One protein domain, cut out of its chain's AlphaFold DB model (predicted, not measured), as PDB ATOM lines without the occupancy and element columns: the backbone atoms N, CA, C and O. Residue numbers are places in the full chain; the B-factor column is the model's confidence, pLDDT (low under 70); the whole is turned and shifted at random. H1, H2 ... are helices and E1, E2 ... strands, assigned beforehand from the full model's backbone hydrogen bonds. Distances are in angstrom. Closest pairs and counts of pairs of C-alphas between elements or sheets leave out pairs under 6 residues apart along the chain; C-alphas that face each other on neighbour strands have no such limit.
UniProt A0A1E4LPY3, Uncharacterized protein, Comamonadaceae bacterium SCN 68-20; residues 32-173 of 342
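Overview. This is residues 32 to 173 of the 342 residues of an uncharacterized protein of Comamonadaceae bacterium SCN 68-20 (UniProt A0A1E4LPY3). One strongly twisted sheet of eight strands makes the body, and its long hairpin E2 and E3 bends sharply partway, by 95 degrees at residue 54 of E2 and 83 degrees at residue 75 of E3. Over one face of the sheet, the long helix H3 crosses the hairpin near these bends and H1 runs along its stretch beyond them, while the tiny helix H2 packs on E6. The printed part has 142 residues, with three named helices and eight named strands in the order H1 E1 E2 E3 E4 E5 E6 E7 H2 E8 H3. The mixed sheet has the order E4 E8 E7 E6 E1 E2 E3 E5, and the class is mixed, helices and strands. The whole is compact, with a radius of gyration of the C-alphas of 14.8 A, and flat, spanning 45 by 44 by 24 A.

Arrangement. E1, residues 45 to 48, E2, residues 51 to 64, and E3, residues 67 to 79, form a meander, each strand the antiparallel neighbour of the one before, in two hairpins. N 46 and O 53 are 2.9 A apart between E1 and E2, and N 62 and O 69 are 2.8 A apart between E2 and E3, both within hydrogen-bond range. Edge strand E5, residues 115 to 117, is antiparallel to E3, with N 72 and O 116 at 2.9 A. On the other side of E1 from E2 comes E6, residues 122 to 125, antiparallel, with N 47 and O 122 at 2.8 A. E7, residues 128 to 131, forms a hairpin with E6, with N 123 and O 130 at 2.7 A. E8, residues 148 to 150, is antiparallel to E7, with N 129 and O 149 at 2.9 A. Edge strand E4, residues 95 to 98, is parallel to E8, with N 97 and O 148 at 2.8 A. H3, residues 153 to 172, is on one face of this sheet, an arrangement of two layers, at a height over the sheet of 8.7 A. It lies over E2 and E3 and runs only just across the strands, at 62 degrees to E2 on the local plane; its closest C-alphas to E2 are those of Arg 54 and Ala 163, 5.9 A apart. H1, residues 32 to 41, is on the same face, also at a height of 8.7 A; it lies over E3 and runs along it at 7 degrees on the local plane. The closest C-alphas of H1 and E2 are those of Ala 38 and Val 58, 5.8 A apart. H2, residues 132 to 135, comes closest to E6 with the C-alphas of His 125 and Ala 135, 5.9 A apart. H1 and H3 are apart. In H1 and H3 every O i to N i+4 pair is within hydrogen-bond range, while H2 is too short for such a pair.

Along the chain. H1 begins at C-alpha 32, (-32.752, 35.715, -12.263), and measures 14.3 A. E2 and E3 measure 26.6 A and 29.3 A, E1 10.3 A and E4 10.6 A. E5, E6, E7 and E8 are short, and H2 has four residues. H3 measures 28.8 A, from C-alpha 153 at (-37.258, 15.812, -39.201) to C-alpha 172 at (-21.337, 39.801, -40.790).

Size, cuts and confidence. The two C-alphas farthest apart are those of Ser 91 and Met 173, 45.8 A. The links E3 to E4, E4 to E5 and H2 to E8 are long, and the others are tight. Within the first, residues 88 to 89 pair antiparallel with residues 95 to 96 of E4. The printed part has no cut. Its mean pLDDT is 89.6, and residue 111 alone is under 70.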
ATOM      1  N   ALA A  32     -33.805  36.604 -11.783       83.88
ATOM      2  CA  ALA A  32     -32.752  35.715 -12.263       83.88
ATOM      3  C   ALA A  32     -33.297  34.533 -13.087       83.88
ATOM      4  O   ALA A  32     -32.688  34.128 -14.078       83.88
ATOM      5  N   ALA A  33     -34.454  33.990 -12.709       85.19
ATOM      6  CA  ALA A  33     -35.108  32.912 -13.440       85.19
ATOM      7  C   ALA A  33     -35.710  33.407 -14.767       85.19
ATOM      8  O   ALA A  33     -35.623  32.706 -15.775       85.19
ATOM      9  N   LEU A  34     -36.263  34.624 -14.806       87.06
ATOM     10  CA  LEU A  34     -36.734  35.240 -16.053       87.06
ATOM     11  C   LEU A  34     -35.583  35.546 -17.020       87.06
ATOM     12  O   LEU A  34     -35.699  35.262 -18.211       87.06
ATOM     13  N   GLU A  35     -34.451  36.030 -16.513       88.12
ATOM     14  CA  GLU A  35     -33.225  36.200 -17.305       88.12
ATOM     15  C   GLU A  35     -32.700  34.857 -17.840       88.12
ATOM     16  O   GLU A  35     -32.274  34.759 -18.992       88.12
ATOM     17  N   ALA A  36     -32.796  33.780 -17.055       89.38
ATOM     18  CA  ALA A  36     -32.437  32.442 -17.521       89.38
ATOM     19  C   ALA A  36     -33.363  31.945 -18.648       89.38
ATOM     20  O   ALA A  36     -32.882  31.341 -19.609       89.38
ATOM     21  N   VAL A  37     -34.672  32.224 -18.573       90.38
ATOM     22  CA  VAL A  37     -35.617  31.942 -19.671       90.38
ATOM     23  C   VAL A  37     -35.252  32.751 -20.911       90.38
ATOM     24  O   VAL A  37     -35.177  32.187 -22.004       90.38
ATOM     25  N   ALA A  38     -34.984  34.049 -20.753       91.38
ATOM     26  CA  ALA A  38     -34.595  34.919 -21.854       91.38
ATOM     27  C   ALA A  38     -33.338  34.398 -22.566       91.38
ATOM     28  O   ALA A  38     -33.349  34.219 -23.785       91.38
ATOM     29  N   ALA A  39     -32.302  34.042 -21.803       91.12
ATOM     30  CA  ALA A  39     -31.083  33.435 -22.330       91.12
ATOM     31  C   ALA A  39     -31.342  32.079 -23.012       91.12
ATOM     32  O   ALA A  39     -30.770  31.792 -24.062       91.12
ATOM     33  N   ALA A  40     -32.227  31.247 -22.456       91.69
ATOM     34  CA  ALA A  40     -32.571  29.943 -23.027       91.69
ATOM     35  C   ALA A  40     -33.397  30.032 -24.322       91.69
ATOM     36  O   ALA A  40     -33.437  29.057 -25.086       91.69
ATOM     37  N   LEU A  41     -34.068  31.166 -24.555       93.00
ATOM     38  CA  LEU A  41     -34.778  31.463 -25.795       93.00
ATOM     39  C   LEU A  41     -33.847  31.922 -26.910       93.00
ATOM     40  O   LEU A  41     -34.154  31.669 -28.072       93.00
ATOM     41  N   GLU A  42     -32.711  32.547 -26.609       92.62
ATOM     42  CA  GLU A  42     -31.781  32.978 -27.652       92.62
ATOM     43  C   GLU A  42     -31.292  31.787 -28.495       92.62
ATOM     44  O   GLU A  42     -30.864  30.747 -28.000       92.62
ATOM     45  N   GLY A  43     -31.409  31.915 -29.817       91.56
ATOM     46  CA  GLY A  43     -31.110  30.857 -30.779       91.56
ATOM     47  C   GLY A  43     -32.206  29.798 -30.950       91.56
ATOM     48  O   GLY A  43     -32.081  28.961 -31.848       91.56
ATOM     49  N   ARG A  44     -33.288  29.818 -30.158       95.19
ATOM     50  CA  ARG A  44     -34.406  28.874 -30.314       95.19
ATOM     51  C   ARG A  44     -35.203  29.151 -31.580       95.19
ATOM     52  O   ARG A  44     -35.358  30.290 -32.016       95.19
ATOM     53  N   LEU A  45     -35.754  28.073 -32.130       96.94
ATOM     54  CA  LEU A  45     -36.771  28.143 -33.169       96.94
ATOM     55  C   LEU A  45     -38.136  28.352 -32.519       96.94
ATOM     56  O   LEU A  45     -38.477  27.652 -31.562       96.94
ATOM     57  N   VAL A  46     -38.909  29.285 -33.065       95.62
ATOM     58  CA  VAL A  46     -40.253  29.624 -32.592       95.62
ATOM     59  C   VAL A  46     -41.218  29.806 -33.762       95.62
ATOM     60  O   VAL A  46     -40.793  29.926 -34.912       95.62
ATOM     61  N   VAL A  47     -42.516  29.828 -33.472       94.38
ATOM     62  CA  VAL A  47     -43.596  30.071 -34.431       94.38
ATOM     63  C   VAL A  47     -44.498  31.183 -33.919       94.38
ATOM     64  O   VAL A  47     -45.074  31.048 -32.841       94.38
ATOM     65  N   GLY A  48     -44.670  32.237 -34.717       89.81
ATOM     66  CA  GLY A  48     -45.610  33.336 -34.473       89.81
ATOM     67  C   GLY A  48     -46.569  33.496 -35.641       89.81
ATOM     68  O   GLY A  48     -46.127  33.637 -36.781       89.81
ATOM     69  N   GLY A  49     -47.877  33.427 -35.378       87.62
ATOM     70  CA  GLY A  49     -48.875  33.298 -36.445       87.62
ATOM     71  C   GLY A  49     -48.590  32.066 -37.311       87.62
ATOM     72  O   GLY A  49     -48.503  30.955 -36.776       87.62
ATOM     73  N   SER A  50     -48.407  32.281 -38.617       89.94
ATOM     74  CA  SER A  50     -47.979  31.269 -39.589       89.94
ATOM     75  C   SER A  50     -46.461  31.202 -39.793       89.94
ATOM     76  O   SER A  50     -45.988  30.305 -40.477       89.94
ATOM     77  N   THR A  51     -45.667  32.103 -39.213       92.88
ATOM     78  CA  THR A  51     -44.245  32.252 -39.560       92.88
ATOM     79  C   THR A  51     -43.314  31.561 -38.565       92.88
ATOM     80  O   THR A  51     -43.480  31.679 -37.350       92.88
ATOM     81  N   PHE A  52     -42.299  30.869 -39.085       95.00
ATOM     82  CA  PHE A  52     -41.174  30.350 -38.311       95.00
ATOM     83  C   PHE A  52     -40.087  31.408 -38.140       95.00
ATOM     84  O   PHE A  52     -39.683  32.052 -39.109       95.00
ATOM     85  N   TYR A  53     -39.537  31.503 -36.935       94.56
ATOM     86  CA  TYR A  53     -38.457  32.425 -36.599       94.56
ATOM     87  C   TYR A  53     -37.326  31.715 -35.856       94.56
ATOM     88  O   TYR A  53     -37.540  30.698 -35.192       94.56
ATOM     89  N   ARG A  54     -36.126  32.298 -35.896       94.44
ATOM     90  CA  ARG A  54     -35.101  32.086 -34.866       94.44
ATOM     91  C   ARG A  54     -35.095  33.290 -33.933       94.44
ATOM     92  O   ARG A  54     -34.896  34.403 -34.403       94.44
ATOM     93  N   VAL A  55     -35.226  33.083 -32.627       93.62
ATOM     94  CA  VAL A  55     -35.033  34.161 -31.648       93.62
ATOM     95  C   VAL A  55     -33.565  34.574 -31.675       93.62
ATOM     96  O   VAL A  55     -32.664  33.784 -31.401       93.62
ATOM     97  N   ALA A  56     -33.313  35.811 -32.067       89.56
ATOM     98  CA  ALA A  56     -31.982  36.366 -32.226       89.56
ATOM     99  C   ALA A  56     -31.441  36.912 -30.903       89.56
ATOM    100  O   ALA A  56     -30.246  36.769 -30.645       89.56
ATOM    101  N   ARG A  57     -32.307  37.560 -30.116       88.75
ATOM    102  CA  ARG A  57     -32.061  37.989 -28.734       88.75
ATOM    103  C   ARG A  57     -33.361  38.379 -28.047       88.75
ATOM    104  O   ARG A  57     -34.301  38.795 -28.724       88.75
ATOM    105  N   VAL A  58     -33.368  38.375 -26.722       90.94
ATOM    106  CA  VAL A  58     -34.420  39.048 -25.948       90.94
ATOM    107  C   VAL A  58     -34.019  40.508 -25.709       90.94
ATOM    108  O   VAL A  58     -32.855  40.827 -25.474       90.94
ATOM    109  N   LEU A  59     -34.970  41.425 -25.884       88.12
ATOM    110  CA  LEU A  59     -34.786  42.875 -25.789       88.12
ATOM    111  C   LEU A  59     -35.219  43.415 -24.432       88.12
ATOM    112  O   LEU A  59     -34.525  44.256 -23.863       88.12
ATOM    113  N   SER A  60     -36.370  42.955 -23.952       89.88
ATOM    114  CA  SER A  60     -36.942  43.349 -22.672       89.88
ATOM    115  C   SER A  60     -37.836  42.247 -22.117       89.88
ATOM    116  O   SER A  60     -38.307  41.368 -22.849       89.88
ATOM    117  N   ILE A  61     -38.041  42.317 -20.806       90.25
ATOM    118  CA  ILE A  61     -38.955  41.471 -20.054       90.25
ATOM    119  C   ILE A  61     -39.876  42.416 -19.295       90.25
ATOM    120  O   ILE A  61     -39.429  43.143 -18.407       90.25
ATOM    121  N   ASP A  62     -41.153  42.390 -19.645       89.06
ATOM    122  CA  ASP A  62     -42.176  43.215 -19.025       89.06
ATOM    123  C   ASP A  62     -42.996  42.323 -18.100       89.06
ATOM    124  O   ASP A  62     -43.504  41.281 -18.508       89.06
ATOM    125  N   THR A  63     -43.100  42.699 -16.826       87.06
ATOM    126  CA  THR A  63     -43.874  41.933 -15.842       87.06
ATOM    127  C   THR A  63     -45.111  42.720 -15.452       87.06
ATOM    128  O   THR A  63     -45.006  43.827 -14.925       87.06
ATOM    129  N   GLN A  64     -46.279  42.133 -15.684       83.81
ATOM    130  CA  GLN A  64     -47.573  42.700 -15.330       83.81
ATOM    131  C   GLN A  64     -48.389  41.645 -14.581       83.81
ATOM    132  O   GLN A  64     -48.478  40.499 -15.015       83.81
ATOM    133  N   ASP A  65     -48.952  42.020 -13.430       84.25
ATOM    134  CA  ASP A  65     -49.793  41.144 -12.599       84.25
ATOM    135  C   ASP A  65     -49.137  39.784 -12.275       84.25
ATOM    136  O   ASP A  65     -49.771  38.729 -12.293       84.25
ATOM    137  N   GLY A  66     -47.822  39.799 -12.015       77.69
ATOM    138  CA  GLY A  66     -47.027  38.602 -11.708       77.69
ATOM    139  C   GLY A  66     -46.724  37.701 -12.910       77.69
ATOM    140  O   GLY A  66     -46.079  36.669 -12.743       77.69
ATOM    141  N   THR A  67     -47.147  38.087 -14.115       84.06
ATOM    142  CA  THR A  67     -46.892  37.367 -15.363       84.06
ATOM    143  C   THR A  67     -45.878  38.130 -16.210       84.06
ATOM    144  O   THR A  67     -46.025  39.333 -16.423       84.06
ATOM    145  N   ALA A  68     -44.859  37.437 -16.713       86.75
ATOM    146  CA  ALA A  68     -43.853  38.032 -17.585       86.75
ATOM    147  C   ALA A  68     -44.171  37.819 -19.072       86.75
ATOM    148  O   ALA A  68     -44.501  36.710 -19.503       86.75
ATOM    149  N   THR A  69     -43.999  38.882 -19.850       88.81
ATOM    150  CA  THR A  69     -43.963  38.901 -21.311       88.81
ATOM    151  C   THR A  69     -42.542  39.237 -21.749       88.81
ATOM    152  O   THR A  69     -41.913  40.131 -21.185       88.81
ATOM    153  N   LEU A  70     -42.011  38.526 -22.745       90.25
ATOM    154  CA  LEU A  70     -40.692  38.826 -23.300       90.25
ATOM    155  C   LEU A  70     -40.847  39.373 -24.710       90.25
ATOM    156  O   LEU A  70     -41.560  38.796 -25.534       90.25
ATOM    157  N   HIS A  71     -40.108  40.436 -24.999       91.06
ATOM    158  CA  HIS A  71     -40.022  41.028 -26.325       91.06
ATOM    159  C   HIS A  71     -38.670  40.688 -26.927       91.06
ATOM    160  O   HIS A  71     -37.631  40.898 -26.303       91.06
ATOM    161  N   ALA A  72     -38.670  40.152 -28.141       90.19
ATOM    162  CA  ALA A  72     -37.477  39.625 -28.782       90.19
ATOM    163  C   ALA A  72     -37.228  40.252 -30.152       90.19
ATOM    164  O   ALA A  72     -38.147  40.641 -30.869       90.19
ATOM    165  N   GLU A  73     -35.953  40.295 -30.526       87.88
ATOM    166  CA  GLU A  73     -35.539  40.391 -31.919       87.88
ATOM    167  C   GLU A  73     -35.403  38.966 -32.459       87.88
ATOM    168  O   GLU A  73     -34.862  38.089 -31.778       87.88
ATOM    169  N   ALA A  74     -35.872  38.722 -33.674       89.62
ATOM    170  CA  ALA A  74     -35.909  37.416 -34.297       89.62
ATOM    171  C   ALA A  74     -35.634  37.500 -35.799       89.62
ATOM    172  O   ALA A  74     -35.909  38.508 -36.442       89.62
ATOM    173  N   ASP A  75     -35.096  36.418 -36.348       89.44
ATOM    174  CA  ASP A  75     -34.829  36.264 -37.773       89.44
ATOM    175  C   ASP A  75     -35.996  35.476 -38.408       89.44
ATOM    176  O   ASP A  75     -36.161  34.294 -38.074       89.44
ATOM    177  N   PRO A  76     -36.820  36.088 -39.283       90.62
ATOM    178  CA  PRO A  76     -37.895  35.394 -39.994       90.62
ATOM    179  C   PRO A  76     -37.320  34.363 -40.970       90.62
ATOM    180  O   PRO A  76     -36.473  34.698 -41.798       90.62
ATOM    181  N   LEU A  77     -37.766  33.107 -40.881       93.50
ATOM    182  CA  LEU A  77     -37.182  31.988 -41.630       93.50
ATOM    183  C   LEU A  77     -38.030  31.598 -42.838       93.50
ATOM    184  O   LEU A  77     -37.565  31.674 -43.971       93.50
ATOM    185  N   TYR A  78     -39.253  31.138 -42.577       94.56
ATOM    186  CA  TYR A  78     -40.169  30.584 -43.568       94.56
ATOM    187  C   TYR A  78     -41.605  30.744 -43.101       94.56
ATOM    188  O   TYR A  78     -41.879  30.731 -41.900       94.56
ATOM    189  N   GLU A  79     -42.522  30.808 -44.056       94.06
ATOM    190  CA  GLU A  79     -43.938  30.677 -43.765       94.06
ATOM    191  C   GLU A  79     -44.299  29.192 -43.644       94.06
ATOM    192  O   GLU A  79     -43.879  28.350 -44.445       94.06
ATOM    193  N   GLY A  80     -45.036  28.869 -42.590       92.75
ATOM    194  CA  GLY A  80     -45.581  27.551 -42.336       92.75
ATOM    195  C   GLY A  80     -46.889  27.346 -43.086       92.75
ATOM    196  O   GLY A  80     -47.783  28.186 -43.058       92.75
ATOM    197  N   GLN A  81     -47.010  26.188 -43.720       93.56
ATOM    198  CA  GLN A  81     -48.236  25.719 -44.347       93.56
ATOM    199  C   GLN A  81     -49.040  24.917 -43.329       93.56
ATOM    200  O   GLN A  81     -48.576  23.880 -42.844       93.56
ATOM    201  N   TYR A  82     -50.240  25.408 -43.034       90.56
ATOM    202  CA  TYR A  82     -51.201  24.784 -42.130       90.56
ATOM    203  C   TYR A  82     -52.346  24.187 -42.939       90.56
ATOM    204  O   TYR A  82     -52.786  24.767 -43.934       90.56
ATOM    205  N   ALA A  83     -52.851  23.038 -42.500       88.19
ATOM    206  CA  ALA A  83     -54.135  22.551 -42.974       88.19
ATOM    207  C   ALA A  83     -55.265  23.472 -42.479       88.19
ATOM    208  O   ALA A  83     -55.151  24.114 -41.436       88.19
ATOM    209  N   GLY A  84     -56.385  23.511 -43.209       87.19
ATOM    210  CA  GLY A  84     -57.554  24.306 -42.808       87.19
ATOM    211  C   GLY A  84     -58.206  23.840 -41.498       87.19
ATOM    212  O   GLY A  84     -58.931  24.607 -40.878       87.19
ATOM    213  N   ASN A  85     -57.923  22.609 -41.059       89.94
ATOM    214  CA  ASN A  85     -58.375  22.031 -39.796       89.94
ATOM    215  C   ASN A  85     -57.205  21.315 -39.099       89.94
ATOM    216  O   ASN A  85     -56.320  20.834 -39.809       89.94
ATOM    217  N   PRO A  86     -57.214  21.202 -37.756       92.88
ATOM    218  CA  PRO A  86     -56.234  20.408 -37.020       92.88
ATOM    219  C   PRO A  86     -56.224  18.946 -37.468       92.88
ATOM    220  O   PRO A  86     -57.273  18.349 -37.715       92.88
ATOM    221  N   GLU A  87     -55.042  18.350 -37.510       94.19
ATOM    222  CA  GLU A  87     -54.829  16.962 -37.916       94.19
ATOM    223  C   GLU A  87     -55.266  15.961 -36.842       94.19
ATOM    224  O   GLU A  87     -55.541  14.802 -37.151       94.19
ATOM    225  N   GLY A  88     -55.360  16.396 -35.586       93.88
ATOM    226  CA  GLY A  88     -55.895  15.575 -34.512       93.88
ATOM    227  C   GLY A  88     -55.780  16.224 -33.140       93.88
ATOM    228  O   GLY A  88     -55.547  17.427 -33.016       93.88
ATOM    229  N   GLN A  89     -55.947  15.394 -32.110       94.44
ATOM    230  CA  GLN A  89     -55.735  15.745 -30.709       94.44
ATOM    231  C   GLN A  89     -54.691  14.821 -30.081       94.44
ATOM    232  O   GLN A  89     -54.608  13.638 -30.418       94.44
ATOM    233  N   THR A  90     -53.884  15.364 -29.179       87.56
ATOM    234  CA  THR A  90     -52.989  14.603 -28.307       87.56
ATOM    235  C   THR A  90     -53.773  13.890 -27.202       87.56
ATOM    236  O   THR A  90     -54.968  14.115 -27.013       87.56
ATOM    237  N   SER A  91     -53.104  13.011 -26.450       85.94
ATOM    238  CA  SER A  91     -53.728  12.228 -25.372       85.94
ATOM    239  C   SER A  91     -54.302  13.076 -24.231       85.94
ATOM    240  O   SER A  91     -55.222  12.635 -23.551       85.94
ATOM    241  N   ASP A  92     -53.772  14.279 -24.021       85.31
ATOM    242  CA  ASP A  92     -54.266  15.299 -23.088       85.31
ATOM    243  C   ASP A  92     -55.335  16.222 -23.712       85.31
ATOM    244  O   ASP A  92     -55.756  17.193 -23.091       85.31
ATOM    245  N   GLY A  93     -55.803  15.917 -24.930       88.38
ATOM    246  CA  GLY A  93     -56.911  16.603 -25.598       88.38
ATOM    247  C   GLY A  93     -56.524  17.856 -26.386       88.38
ATOM    248  O   GLY A  93     -57.403  18.563 -26.880       88.38
ATOM    249  N   ARG A  94     -55.230  18.162 -26.539       90.19
ATOM    250  CA  ARG A  94     -54.794  19.355 -27.273       90.19
ATOM    251  C   ARG A  94     -54.756  19.119 -28.768       90.19
ATOM    252  O   ARG A  94     -54.181  18.151 -29.252       90.19
ATOM    253  N   LEU A  95     -55.337  20.053 -29.510       94.56
ATOM    254  CA  LEU A  95     -55.275  20.052 -30.967       94.56
ATOM    255  C   LEU A  95     -53.824  20.172 -31.440       94.56
ATOM    256  O   LEU A  95     -53.027  20.881 -30.819       94.56
ATOM    257  N   TYR A  96     -53.495  19.526 -32.555       94.81
ATOM    258  CA  TYR A  96     -52.190  19.680 -33.187       94.81
ATOM    259  C   TYR A  96     -52.277  19.843 -34.702       94.81
ATOM    260  O   TYR A  96     -53.216  19.358 -35.334       94.81
ATOM    261  N   TYR A  97     -51.248  20.488 -35.260       95.44
ATOM    262  CA  TYR A  97     -51.019  20.620 -36.692       95.44
ATOM    263  C   TYR A  97     -49.713  19.971 -37.142       95.44
ATOM    264  O   TYR A  97     -48.714  20.017 -36.423       95.44
ATOM    265  N   ASN A  98     -49.688  19.425 -38.361       94.19
ATOM    266  CA  ASN A  98     -48.462  18.990 -39.028       94.19
ATOM    267  C   ASN A  98     -47.999  20.076 -39.999       94.19
ATOM    268  O   ASN A  98     -48.336  20.077 -41.185       94.19
ATOM    269  N   VAL A  99     -47.185  20.997 -39.498       94.31
ATOM    270  CA  VAL A  99     -46.775  22.181 -40.246       94.31
ATOM    271  C   VAL A  99     -45.655  21.839 -41.221       94.31
ATOM    272  O   VAL A  99     -44.665  21.174 -40.891       94.31
ATOM    273  N   ARG A 100     -45.805  22.315 -42.455       92.19
ATOM    274  CA  ARG A 100     -44.831  22.116 -43.533       92.19
ATOM    275  C   ARG A 100     -44.262  23.447 -43.991       92.19
ATOM    276  O   ARG A 100     -44.776  24.505 -43.657       92.19
ATOM    277  N   ILE A 101     -43.187  23.374 -44.759       93.81
ATOM    278  CA  ILE A 101     -42.621  24.513 -45.476       93.81
ATOM    279  C   ILE A 101     -42.616  24.119 -46.940       93.81
ATOM    280  O   ILE A 101     -42.202  22.999 -47.261       93.81
ATOM    281  N   ASP A 102     -43.023  25.034 -47.811       89.88
ATOM    282  CA  ASP A 102     -42.935  24.825 -49.251       89.88
ATOM    283  C   ASP A 102     -41.494  24.401 -49.639       89.88
ATOM    284  O   ASP A 102     -40.510  25.053 -49.246       89.88
ATOM    285  N   PRO A 103     -41.310  23.271 -50.342       84.06
ATOM    286  CA  PRO A 103     -40.003  22.828 -50.818       84.06
ATOM    287  C   PRO A 103     -39.251  23.879 -51.645       84.06
ATOM    288  O   PRO A 103     -38.026  23.934 -51.555       84.06
ATOM    289  N   GLY A 104     -39.965  24.711 -52.412       84.81
ATOM    290  CA  GLY A 104     -39.383  25.704 -53.317       84.81
ATOM    291  C   GLY A 104     -39.003  27.034 -52.665       84.81
ATOM    292  O   GLY A 104     -38.280  27.822 -53.275       84.81
ATOM    293  N   THR A 105     -39.451  27.296 -51.434       88.38
ATOM    294  CA  THR A 105     -39.232  28.596 -50.785       88.38
ATOM    295  C   THR A 105     -37.783  28.776 -50.339       88.38
ATOM    296  O   THR A 105     -37.188  27.907 -49.687       88.38
ATOM    297  N   ALA A 106     -37.216  29.933 -50.687       90.00
ATOM    298  CA  ALA A 106     -35.886  30.355 -50.266       90.00
ATOM    299  C   ALA A 106     -35.844  30.672 -48.760       90.00
ATOM    300  O   ALA A 106     -36.858  30.995 -48.152       90.00
ATOM    301  N   CYS A 107     -34.664  30.560 -48.147       90.88
ATOM    302  CA  CYS A 107     -34.475  30.932 -46.742       90.88
ATOM    303  C   CYS A 107     -34.644  32.445 -46.541       90.88
ATOM    304  O   CYS A 107     -34.028  33.230 -47.264       90.88
ATOM    305  N   GLY A 108     -35.404  32.826 -45.513       87.62
ATOM    306  CA  GLY A 108     -35.655  34.209 -45.126       87.62
ATOM    307  C   GLY A 108     -36.974  34.740 -45.684       87.62
ATOM    308  O   GLY A 108     -37.303  34.521 -46.849       87.62
ATOM    309  N   LEU A 109     -37.715  35.480 -44.856       82.06
ATOM    310  CA  LEU A 109     -38.934  36.178 -45.273       82.06
ATOM    311  C   LEU A 109     -38.706  37.697 -45.290       82.06
ATOM    312  O   LEU A 109     -38.745  38.334 -44.233       82.06
ATOM    313  N   PRO A 110     -38.441  38.295 -46.464       72.81
ATOM    314  CA  PRO A 110     -38.229  39.731 -46.568       72.81
ATOM    315  C   PRO A 110     -39.502  40.500 -46.195       72.81
ATOM    316  O   PRO A 110     -40.601  40.127 -46.592       72.81
ATOM    317  N   GLY A 111     -39.343  41.604 -45.461       69.69
ATOM    318  CA  GLY A 111     -40.441  42.515 -45.125       69.69
ATOM    319  C   GLY A 111     -41.283  42.093 -43.920       69.69
ATOM    320  O   GLY A 111     -42.150  42.855 -43.509       69.69
ATOM    321  N   VAL A 112     -41.008  40.936 -43.313       74.88
ATOM    322  CA  VAL A 112     -41.638  40.503 -42.058       74.88
ATOM    323  C   VAL A 112     -40.932  41.146 -40.863       74.88
ATOM    324  O   VAL A 112     -39.707  41.295 -40.861       74.88
ATOM    325  N   SER A 113     -41.700  41.527 -39.838       72.62
ATOM    326  CA  SER A 113     -41.152  42.111 -38.610       72.62
ATOM    327  C   SER A 113     -40.138  41.170 -37.965       72.62
ATOM    328  O   SER A 113     -40.417  40.000 -37.708       72.62
ATOM    329  N   ALA A 114     -38.971  41.720 -37.634       78.62
ATOM    330  CA  ALA A 114     -37.977  41.057 -36.802       78.62
ATOM    331  C   ALA A 114     -38.256  41.242 -35.300       78.62
ATOM    332  O   ALA A 114     -37.472  40.786 -34.479       78.62
ATOM    333  N   ARG A 115     -39.329  41.942 -34.909       84.31
ATOM    334  CA  ARG A 115     -39.726  42.112 -33.505       84.31
ATOM    335  C   ARG A 115     -40.900  41.208 -33.189       84.31
ATOM    336  O   ARG A 115     -41.919  41.274 -33.874       84.31
ATOM    337  N   LEU A 116     -40.753  40.407 -32.141       85.56
ATOM    338  CA  LEU A 116     -41.771  39.474 -31.683       85.56
ATOM    339  C   LEU A 116     -42.123  39.741 -30.225       85.56
ATOM    340  O   LEU A 116     -41.236  39.883 -29.382       85.56
ATOM    341  N   ASP A 117     -43.418  39.734 -29.936       87.56
ATOM    342  CA  ASP A 117     -43.901  39.392 -28.606       87.56
ATOM    343  C   ASP A 117     -43.873  37.868 -28.484       87.56
ATOM    344  O   ASP A 117     -44.453  37.154 -29.306       87.56
ATOM    345  N   THR A 118     -43.138  37.361 -27.499       82.25
ATOM    346  CA  THR A 118     -43.004  35.920 -27.305       82.25
ATOM    347  C   THR A 118     -44.209  35.271 -26.628       82.25
ATOM    348  O   THR A 118     -44.329  34.048 -26.716       82.25
ATOM    349  N   SER A 119     -45.122  36.041 -26.018       80.25
ATOM    350  CA  SER A 119     -46.264  35.483 -25.277       80.25
ATOM    351  C   SER A 119     -47.212  34.652 -26.138       80.25
ATOM    352  O   SER A 119     -47.921  33.781 -25.634       80.25
ATOM    353  N   ASP A 120     -47.210  34.902 -27.446       83.69
ATOM    354  CA  ASP A 120     -48.155  34.309 -28.397       83.69
ATOM    355  C   ASP A 120     -47.473  33.260 -29.299       83.69
ATOM    356  O   ASP A 120     -48.057  32.744 -30.266       83.69
ATOM    357  N   LEU A 121     -46.214  32.931 -28.983       89.94
ATOM    358  CA  LEU A 121     -45.382  32.042 -29.776       89.94
ATOM    359  C   LEU A 121     -45.401  30.607 -29.258       89.94
ATOM    360  O   LEU A 121     -45.499  30.331 -28.061       89.94
ATOM    361  N   LEU A 122     -45.199  29.684 -30.193       94.50
ATOM    362  CA  LEU A 122     -44.800  28.321 -29.876       94.50
ATOM    363  C   LEU A 122     -43.279  28.200 -29.989       94.50
ATOM    364  O   LEU A 122     -42.691  28.687 -30.949       94.50
ATOM    365  N   VAL A 123     -42.635  27.521 -29.049       95.25
ATOM    366  CA  VAL A 123     -41.187  27.312 -28.982       95.25
ATOM    367  C   VAL A 123     -40.868  25.849 -29.239       95.25
ATOM    368  O   VAL A 123     -41.531  24.958 -28.710       95.25
ATOM    369  N   LEU A 124     -39.824  25.588 -30.026       95.81
ATOM    370  CA  LEU A 124     -39.354  24.230 -30.261       95.81
ATOM    371  C   LEU A 124     -38.818  23.604 -28.961       95.81
ATOM    372  O   LEU A 124     -37.734  23.954 -28.472       95.81
ATOM    373  N   HIS A 125     -39.547  22.611 -28.462       93.62
ATOM    374  CA  HIS A 125     -39.239  21.824 -27.279       93.62
ATOM    375  C   HIS A 125     -39.509  20.340 -27.570       93.62
ATOM    376  O   HIS A 125     -40.577  19.973 -28.043       93.62
ATOM    377  N   GLN A 126     -38.515  19.477 -27.331       88.06
ATOM    378  CA  GLN A 126     -38.637  18.016 -27.497       88.06
ATOM    379  C   GLN A 126     -39.205  17.550 -28.860       88.06
ATOM    380  O   GLN A 126     -39.875  16.529 -28.953       88.06
ATOM    381  N   GLY A 127     -38.905  18.275 -29.942       85.12
ATOM    382  CA  GLY A 127     -39.309  17.897 -31.305       85.12
ATOM    383  C   GLY A 127     -40.674  18.423 -31.754       85.12
ATOM    384  O   GLY A 127     -41.037  18.215 -32.909       85.12
ATOM    385  N   ALA A 128     -41.384  19.158 -30.899       92.88
ATOM    386  CA  ALA A 128     -42.613  19.865 -31.241       92.88
ATOM    387  C   ALA A 128     -42.499  21.348 -30.882       92.88
ATOM    388  O   ALA A 128     -41.660  21.750 -30.078       92.88
ATOM    389  N   PHE A 129     -43.335  22.178 -31.488       95.88
ATOM    390  CA  PHE A 129     -43.496  23.567 -31.086       95.88
ATOM    391  C   PHE A 129     -44.681  23.653 -30.124       95.88
ATOM    392  O   PHE A 129     -45.819  23.371 -30.504       95.88
ATOM    393  N   VAL A 130     -44.387  24.028 -28.883       94.50
ATOM    394  CA  VAL A 130     -45.325  24.081 -27.747       94.50
ATOM    395  C   VAL A 130     -45.326  25.477 -27.136       94.50
ATOM    396  O   VAL A 130     -44.456  26.283 -27.447       94.50
ATOM    397  N   THR A 131     -46.281  25.804 -26.273       92.38
ATOM    398  CA  THR A 131     -46.325  27.139 -25.660       92.38
ATOM    399  C   THR A 131     -45.114  27.389 -24.749       92.38
ATOM    400  O   THR A 131     -44.483  26.453 -24.249       92.38
ATOM    401  N   LEU A 132     -44.789  28.660 -24.478       89.69
ATOM    402  CA  LEU A 132     -43.713  29.025 -23.543       89.69
ATOM    403  C   LEU A 132     -43.873  28.380 -22.160       89.69
ATOM    404  O   LEU A 132     -42.891  27.922 -21.580       89.69
ATOM    405  N   ARG A 133     -45.110  28.313 -21.653       88.50
ATOM    406  CA  ARG A 133     -45.426  27.717 -20.348       88.50
ATOM    407  C   ARG A 133     -45.046  26.238 -20.281       88.50
ATOM    408  O   ARG A 133     -44.601  25.764 -19.243       88.50
ATOM    409  N   GLU A 134     -45.208  25.518 -21.383       90.56
ATOM    410  CA  GLU A 134     -44.855  24.101 -21.470       90.56
ATOM    411  C   GLU A 134     -43.351  23.887 -21.626       90.56
ATOM    412  O   GLU A 134     -42.798  22.951 -21.057       90.56
ATOM    413  N   ALA A 135     -42.679  24.761 -22.380       91.88
ATOM    414  CA  ALA A 135     -41.233  24.688 -22.563       91.88
ATOM    415  C   ALA A 135     -40.452  25.039 -21.281       91.88
ATOM    416  O   ALA A 135     -39.329  24.557 -21.106       91.88
ATOM    417  N   PHE A 136     -41.042  25.859 -20.402       91.12
ATOM    418  CA  PHE A 136     -40.462  26.330 -19.141       91.12
ATOM    419  C   PHE A 136     -41.449  26.133 -17.976       91.12
ATOM    420  O   PHE A 136     -41.999  27.108 -17.450       91.12
ATOM    421  N   PRO A 137     -41.704  24.876 -17.563       87.19
ATOM    422  CA  PRO A 137     -42.658  24.589 -16.500       87.19
ATOM    423  C   PRO A 137     -42.220  25.241 -15.182       87.19
ATOM    424  O   PRO A 137     -41.041  25.241 -14.836       87.19
ATOM    425  N   GLY A 138     -43.181  25.792 -14.439       84.56
ATOM    426  CA  GLY A 138     -42.932  26.485 -13.168       84.56
ATOM    427  C   GLY A 138     -42.618  27.979 -13.295       84.56
ATOM    428  O   GLY A 138     -42.566  28.664 -12.279       84.56
ATOM    429  N   MET A 139     -42.475  28.505 -14.515       85.06
ATOM    430  CA  MET A 139     -42.319  29.941 -14.752       85.06
ATOM    431  C   MET A 139     -43.672  30.613 -15.009       85.06
ATOM    432  O   MET A 139     -44.485  30.129 -15.800       85.06
ATOM    433  N   HIS A 140     -43.902  31.772 -14.385       85.44
ATOM    434  CA  HIS A 140     -45.093  32.597 -14.612       85.44
ATOM    435  C   HIS A 140     -44.953  33.430 -15.895       85.44
ATOM    436  O   HIS A 140     -44.749  34.642 -15.863       85.44
ATOM    437  N   LEU A 141     -45.026  32.752 -17.040       84.69
ATOM    438  CA  LEU A 141     -44.935  33.363 -18.367       84.69
ATOM    439  C   LEU A 141     -46.317  33.518 -18.995       84.69
ATOM    440  O   LEU A 141     -47.162  32.614 -18.913       84.69
ATOM    441  N   ARG A 142     -46.530  34.648 -19.676       84.81
ATOM    442  CA  ARG A 142     -47.721  34.840 -20.500       84.81
ATOM    443  C   ARG A 142     -47.632  33.877 -21.677       84.81
ATOM    444  O   ARG A 142     -46.633  33.839 -22.385       84.81
ATOM    445  N   ALA A 143     -48.669  33.071 -21.841       83.19
ATOM    446  CA  ALA A 143     -48.776  32.096 -22.910       83.19
ATOM    447  C   ALA A 143     -50.250  31.924 -23.256       83.19
ATOM    448  O   ALA A 143     -51.065  31.699 -22.354       83.19
ATOM    449  N   TRP A 144     -50.581  32.040 -24.537       82.88
ATOM    450  CA  TRP A 144     -51.919  31.733 -25.031       82.88
ATOM    451  C   TRP A 144     -52.035  30.248 -25.337       82.88
ATOM    452  O   TRP A 144     -51.103  29.642 -25.872       82.88
ATOM    453  N   ASP A 145     -53.199  29.674 -25.040       82.56
ATOM    454  CA  ASP A 145     -53.491  28.302 -25.424       82.56
ATOM    455  C   ASP A 145     -53.538  28.217 -26.949       82.56
ATOM    456  O   ASP A 145     -54.400  28.792 -27.617       82.56
ATOM    457  N   ARG A 146     -52.558  27.511 -27.509       86.50
ATOM    458  CA  ARG A 146     -52.423  27.288 -28.945       86.50
ATOM    459  C   ARG A 146     -52.283  25.798 -29.242       86.50
ATOM    460  O   ARG A 146     -51.741  25.064 -28.410       86.50
ATOM    461  N   PRO A 147     -52.752  25.340 -30.413       91.31
ATOM    462  CA  PRO A 147     -52.477  23.995 -30.902       91.31
ATOM    463  C   PRO A 147     -50.973  23.706 -30.972       91.31
ATOM    464  O   PRO A 147     -50.174  24.614 -31.205       91.31
ATOM    465  N   ILE A 148     -50.589  22.446 -30.773       93.81
ATOM    466  CA  ILE A 148     -49.196  21.998 -30.902       93.81
ATOM    467  C   ILE A 148     -48.834  21.942 -32.383       93.81
ATOM    468  O   ILE A 148     -49.597  21.411 -33.185       93.81
ATOM    469  N   ASN A 149     -47.644  22.408 -32.753       94.94
ATOM    470  CA  ASN A 149     -47.170  22.271 -34.127       94.94
ATOM    471  C   ASN A 149     -46.073  21.208 -34.206       94.94
ATOM    472  O   ASN A 149     -44.968  21.383 -33.686       94.94
ATOM    473  N   PHE A 150     -46.362  20.115 -34.902       95.12
ATOM    474  CA  PHE A 150     -45.376  19.114 -35.276       95.12
ATOM    475  C   PHE A 150     -44.752  19.462 -36.621       95.12
ATOM    476  O   PHE A 150     -45.408  19.962 -37.534       95.12
ATOM    477  N   VAL A 151     -43.463  19.166 -36.748       94.50
ATOM    478  CA  VAL A 151     -42.724  19.268 -38.004       94.50
ATOM    479  C   VAL A 151     -41.985  17.962 -38.247       94.50
ATOM    480  O   VAL A 151     -41.530  17.301 -37.315       94.50
ATOM    481  N   THR A 152     -41.830  17.584 -39.512       92.94
ATOM    482  CA  THR A 152     -41.016  16.414 -39.853       92.94
ATOM    483  C   THR A 152     -39.534  16.685 -39.549       92.94
ATOM    484  O   THR A 152     -39.102  17.845 -39.559       92.94
ATOM    485  N   PRO A 153     -38.704  15.642 -39.355       93.81
ATOM    486  CA  PRO A 153     -37.258  15.812 -39.201       93.81
ATOM    487  C   PRO A 153     -36.614  16.590 -40.359       93.81
ATOM    488  O   PRO A 153     -35.702  17.386 -40.142       93.81
ATOM    489  N   GLN A 154     -37.124  16.410 -41.581       92.44
ATOM    490  CA  GLN A 154     -36.662  17.129 -42.767       92.44
ATOM    491  C   GLN A 154     -36.992  18.629 -42.695       92.44
ATOM    492  O   GLN A 154     -36.119  19.460 -42.943       92.44
ATOM    493  N   THR A 155     -38.225  18.988 -42.322       93.81
ATOM    494  CA  THR A 155     -38.626  20.389 -42.120       93.81
ATOM    495  C   THR A 155     -37.786  21.035 -41.018       93.81
ATOM    496  O   THR A 155     -37.267  22.135 -41.201       93.81
ATOM    497  N   LEU A 156     -37.567  20.330 -39.905       95.31
ATOM    498  CA  LEU A 156     -36.734  20.822 -38.809       95.31
ATOM    499  C   LEU A 156     -35.272  21.040 -39.230       95.31
ATOM    500  O   LEU A 156     -34.660  22.034 -38.835       95.31
ATOM    501  N   ALA A 157     -34.706  20.145 -40.044       94.50
ATOM    502  CA  ALA A 157     -33.361  20.314 -40.585       94.50
ATOM    503  C   ALA A 157     -33.257  21.573 -41.465       94.50
ATOM    504  O   ALA A 157     -32.326  22.359 -41.282       94.50
ATOM    505  N   ARG A 158     -34.244  21.821 -42.342       94.88
ATOM    506  CA  ARG A 158     -34.313  23.049 -43.159       94.88
ATOM    507  C   ARG A 158     -34.409  24.309 -42.298       94.88
ATOM    508  O   ARG A 158     -33.670  25.260 -42.537       94.88
ATOM    509  N   LEU A 159     -35.257  24.303 -41.266       95.81
ATOM    510  CA  LEU A 159     -35.376  25.419 -40.318       95.81
ATOM    511  C   LEU A 159     -34.039  25.736 -39.646       95.81
ATOM    512  O   LEU A 159     -33.618  26.890 -39.622       95.81
ATOM    513  N   ARG A 160     -33.343  24.714 -39.136       96.12
ATOM    514  CA  ARG A 160     -32.033  24.877 -38.485       96.12
ATOM    515  C   ARG A 160     -30.965  25.378 -39.450       96.12
ATOM    516  O   ARG A 160     -30.188  26.256 -39.083       96.12
ATOM    517  N   GLN A 161     -30.942  24.854 -40.675       95.88
ATOM    518  CA  GLN A 161     -30.017  25.307 -41.709       95.88
ATOM    519  C   GLN A 161     -30.235  26.789 -42.031       95.88
ATOM    520  O   GLN A 161     -29.281  27.562 -41.996       95.88
ATOM    521  N   CYS A 162     -31.480  27.194 -42.283       95.06
ATOM    522  CA  CYS A 162     -31.812  28.589 -42.561       95.06
ATOM    523  C   CYS A 162     -31.496  29.502 -41.367       95.06
ATOM    524  O   CYS A 162     -30.849  30.532 -41.528       95.06
ATOM    525  N   ALA A 163     -31.851  29.086 -40.147       94.81
ATOM    526  CA  ALA A 163     -31.528  29.822 -38.928       94.81
ATOM    527  C   ALA A 163     -30.016  30.051 -38.759       94.81
ATOM    528  O   ALA A 163     -29.611  31.139 -38.347       94.81
ATOM    529  N   GLY A 164     -29.190  29.053 -39.099       94.19
ATOM    530  CA  GLY A 164     -27.730  29.165 -39.106       94.19
ATOM    531  C   GLY A 164     -27.201  30.086 -40.210       94.19
ATOM    532  O   GLY A 164     -26.328  30.907 -39.944       94.19
ATOM    533  N   GLN A 165     -27.758  30.008 -41.421       92.50
ATOM    534  CA  GLN A 165     -27.406  30.904 -42.531       92.50
ATOM    535  C   GLN A 165     -27.713  32.367 -42.190       92.50
ATOM    536  O   GLN A 165     -26.852  33.233 -42.346       92.50
ATOM    537  N   LEU A 166     -28.908  32.639 -41.656       90.31
ATOM    538  CA  LEU A 166     -29.282  33.981 -41.219       90.31
ATOM    539  C   LEU A 166     -28.460  34.434 -40.009       90.31
ATOM    540  O   LEU A 166     -28.094  35.601 -39.957       90.31
ATOM    541  N   ALA A 167     -28.086  33.543 -39.081       89.25
ATOM    542  CA  ALA A 167     -27.168  33.888 -37.988       89.25
ATOM    543  C   ALA A 167     -25.820  34.391 -38.515       89.25
ATOM    544  O   ALA A 167     -25.338  35.438 -38.097       89.25
ATOM    545  N   GLN A 168     -25.238  33.675 -39.475       89.00
ATOM    546  CA  GLN A 168     -23.957  34.047 -40.073       89.00
ATOM    547  C   GLN A 168     -24.057  35.365 -40.850       89.00
ATOM    548  O   GLN A 168     -23.187  36.228 -40.724       89.00
ATOM    549  N   ALA A 169     -25.138  35.551 -41.616       86.69
ATOM    550  CA  ALA A 169     -25.406  36.808 -42.310       86.69
ATOM    551  C   ALA A 169     -25.578  37.970 -41.319       86.69
ATOM    552  O   ALA A 169     -24.970  39.027 -41.496       86.69
ATOM    553  N   ALA A 170     -26.334  37.747 -40.236       84.88
ATOM    554  CA  ALA A 170     -26.499  38.697 -39.148       84.88
ATOM    555  C   ALA A 170     -25.146  39.100 -38.576       84.88
ATOM    556  O   ALA A 170     -24.898  40.290 -38.405       84.88
ATOM    557  N   ASP A 171     -24.283  38.126 -38.273       84.75
ATOM    558  CA  ASP A 171     -22.972  38.309 -37.653       84.75
ATOM    559  C   ASP A 171     -22.019  39.137 -38.518       84.75
ATOM    560  O   ASP A 171     -21.300  39.983 -37.980       84.75
ATOM    561  N   ALA A 172     -22.111  39.008 -39.842       87.00
ATOM    562  CA  ALA A 172     -21.337  39.801 -40.790       87.00
ATOM    563  C   ALA A 172     -21.758  41.283 -40.859       87.00
ATOM    564  O   ALA A 172     -20.947  42.130 -41.241       87.00
ATOM    565  N   MET A 173     -22.999  41.626 -40.493       89.56
ATOM    566  CA  MET A 173     -23.466  43.013 -40.553       89.56
ATOM    567  C   MET A 173     -22.927  43.863 -39.390       89.56
ATOM    568  O   MET A 173     -22.890  43.398 -38.246       89.56
TER     569      MET A 173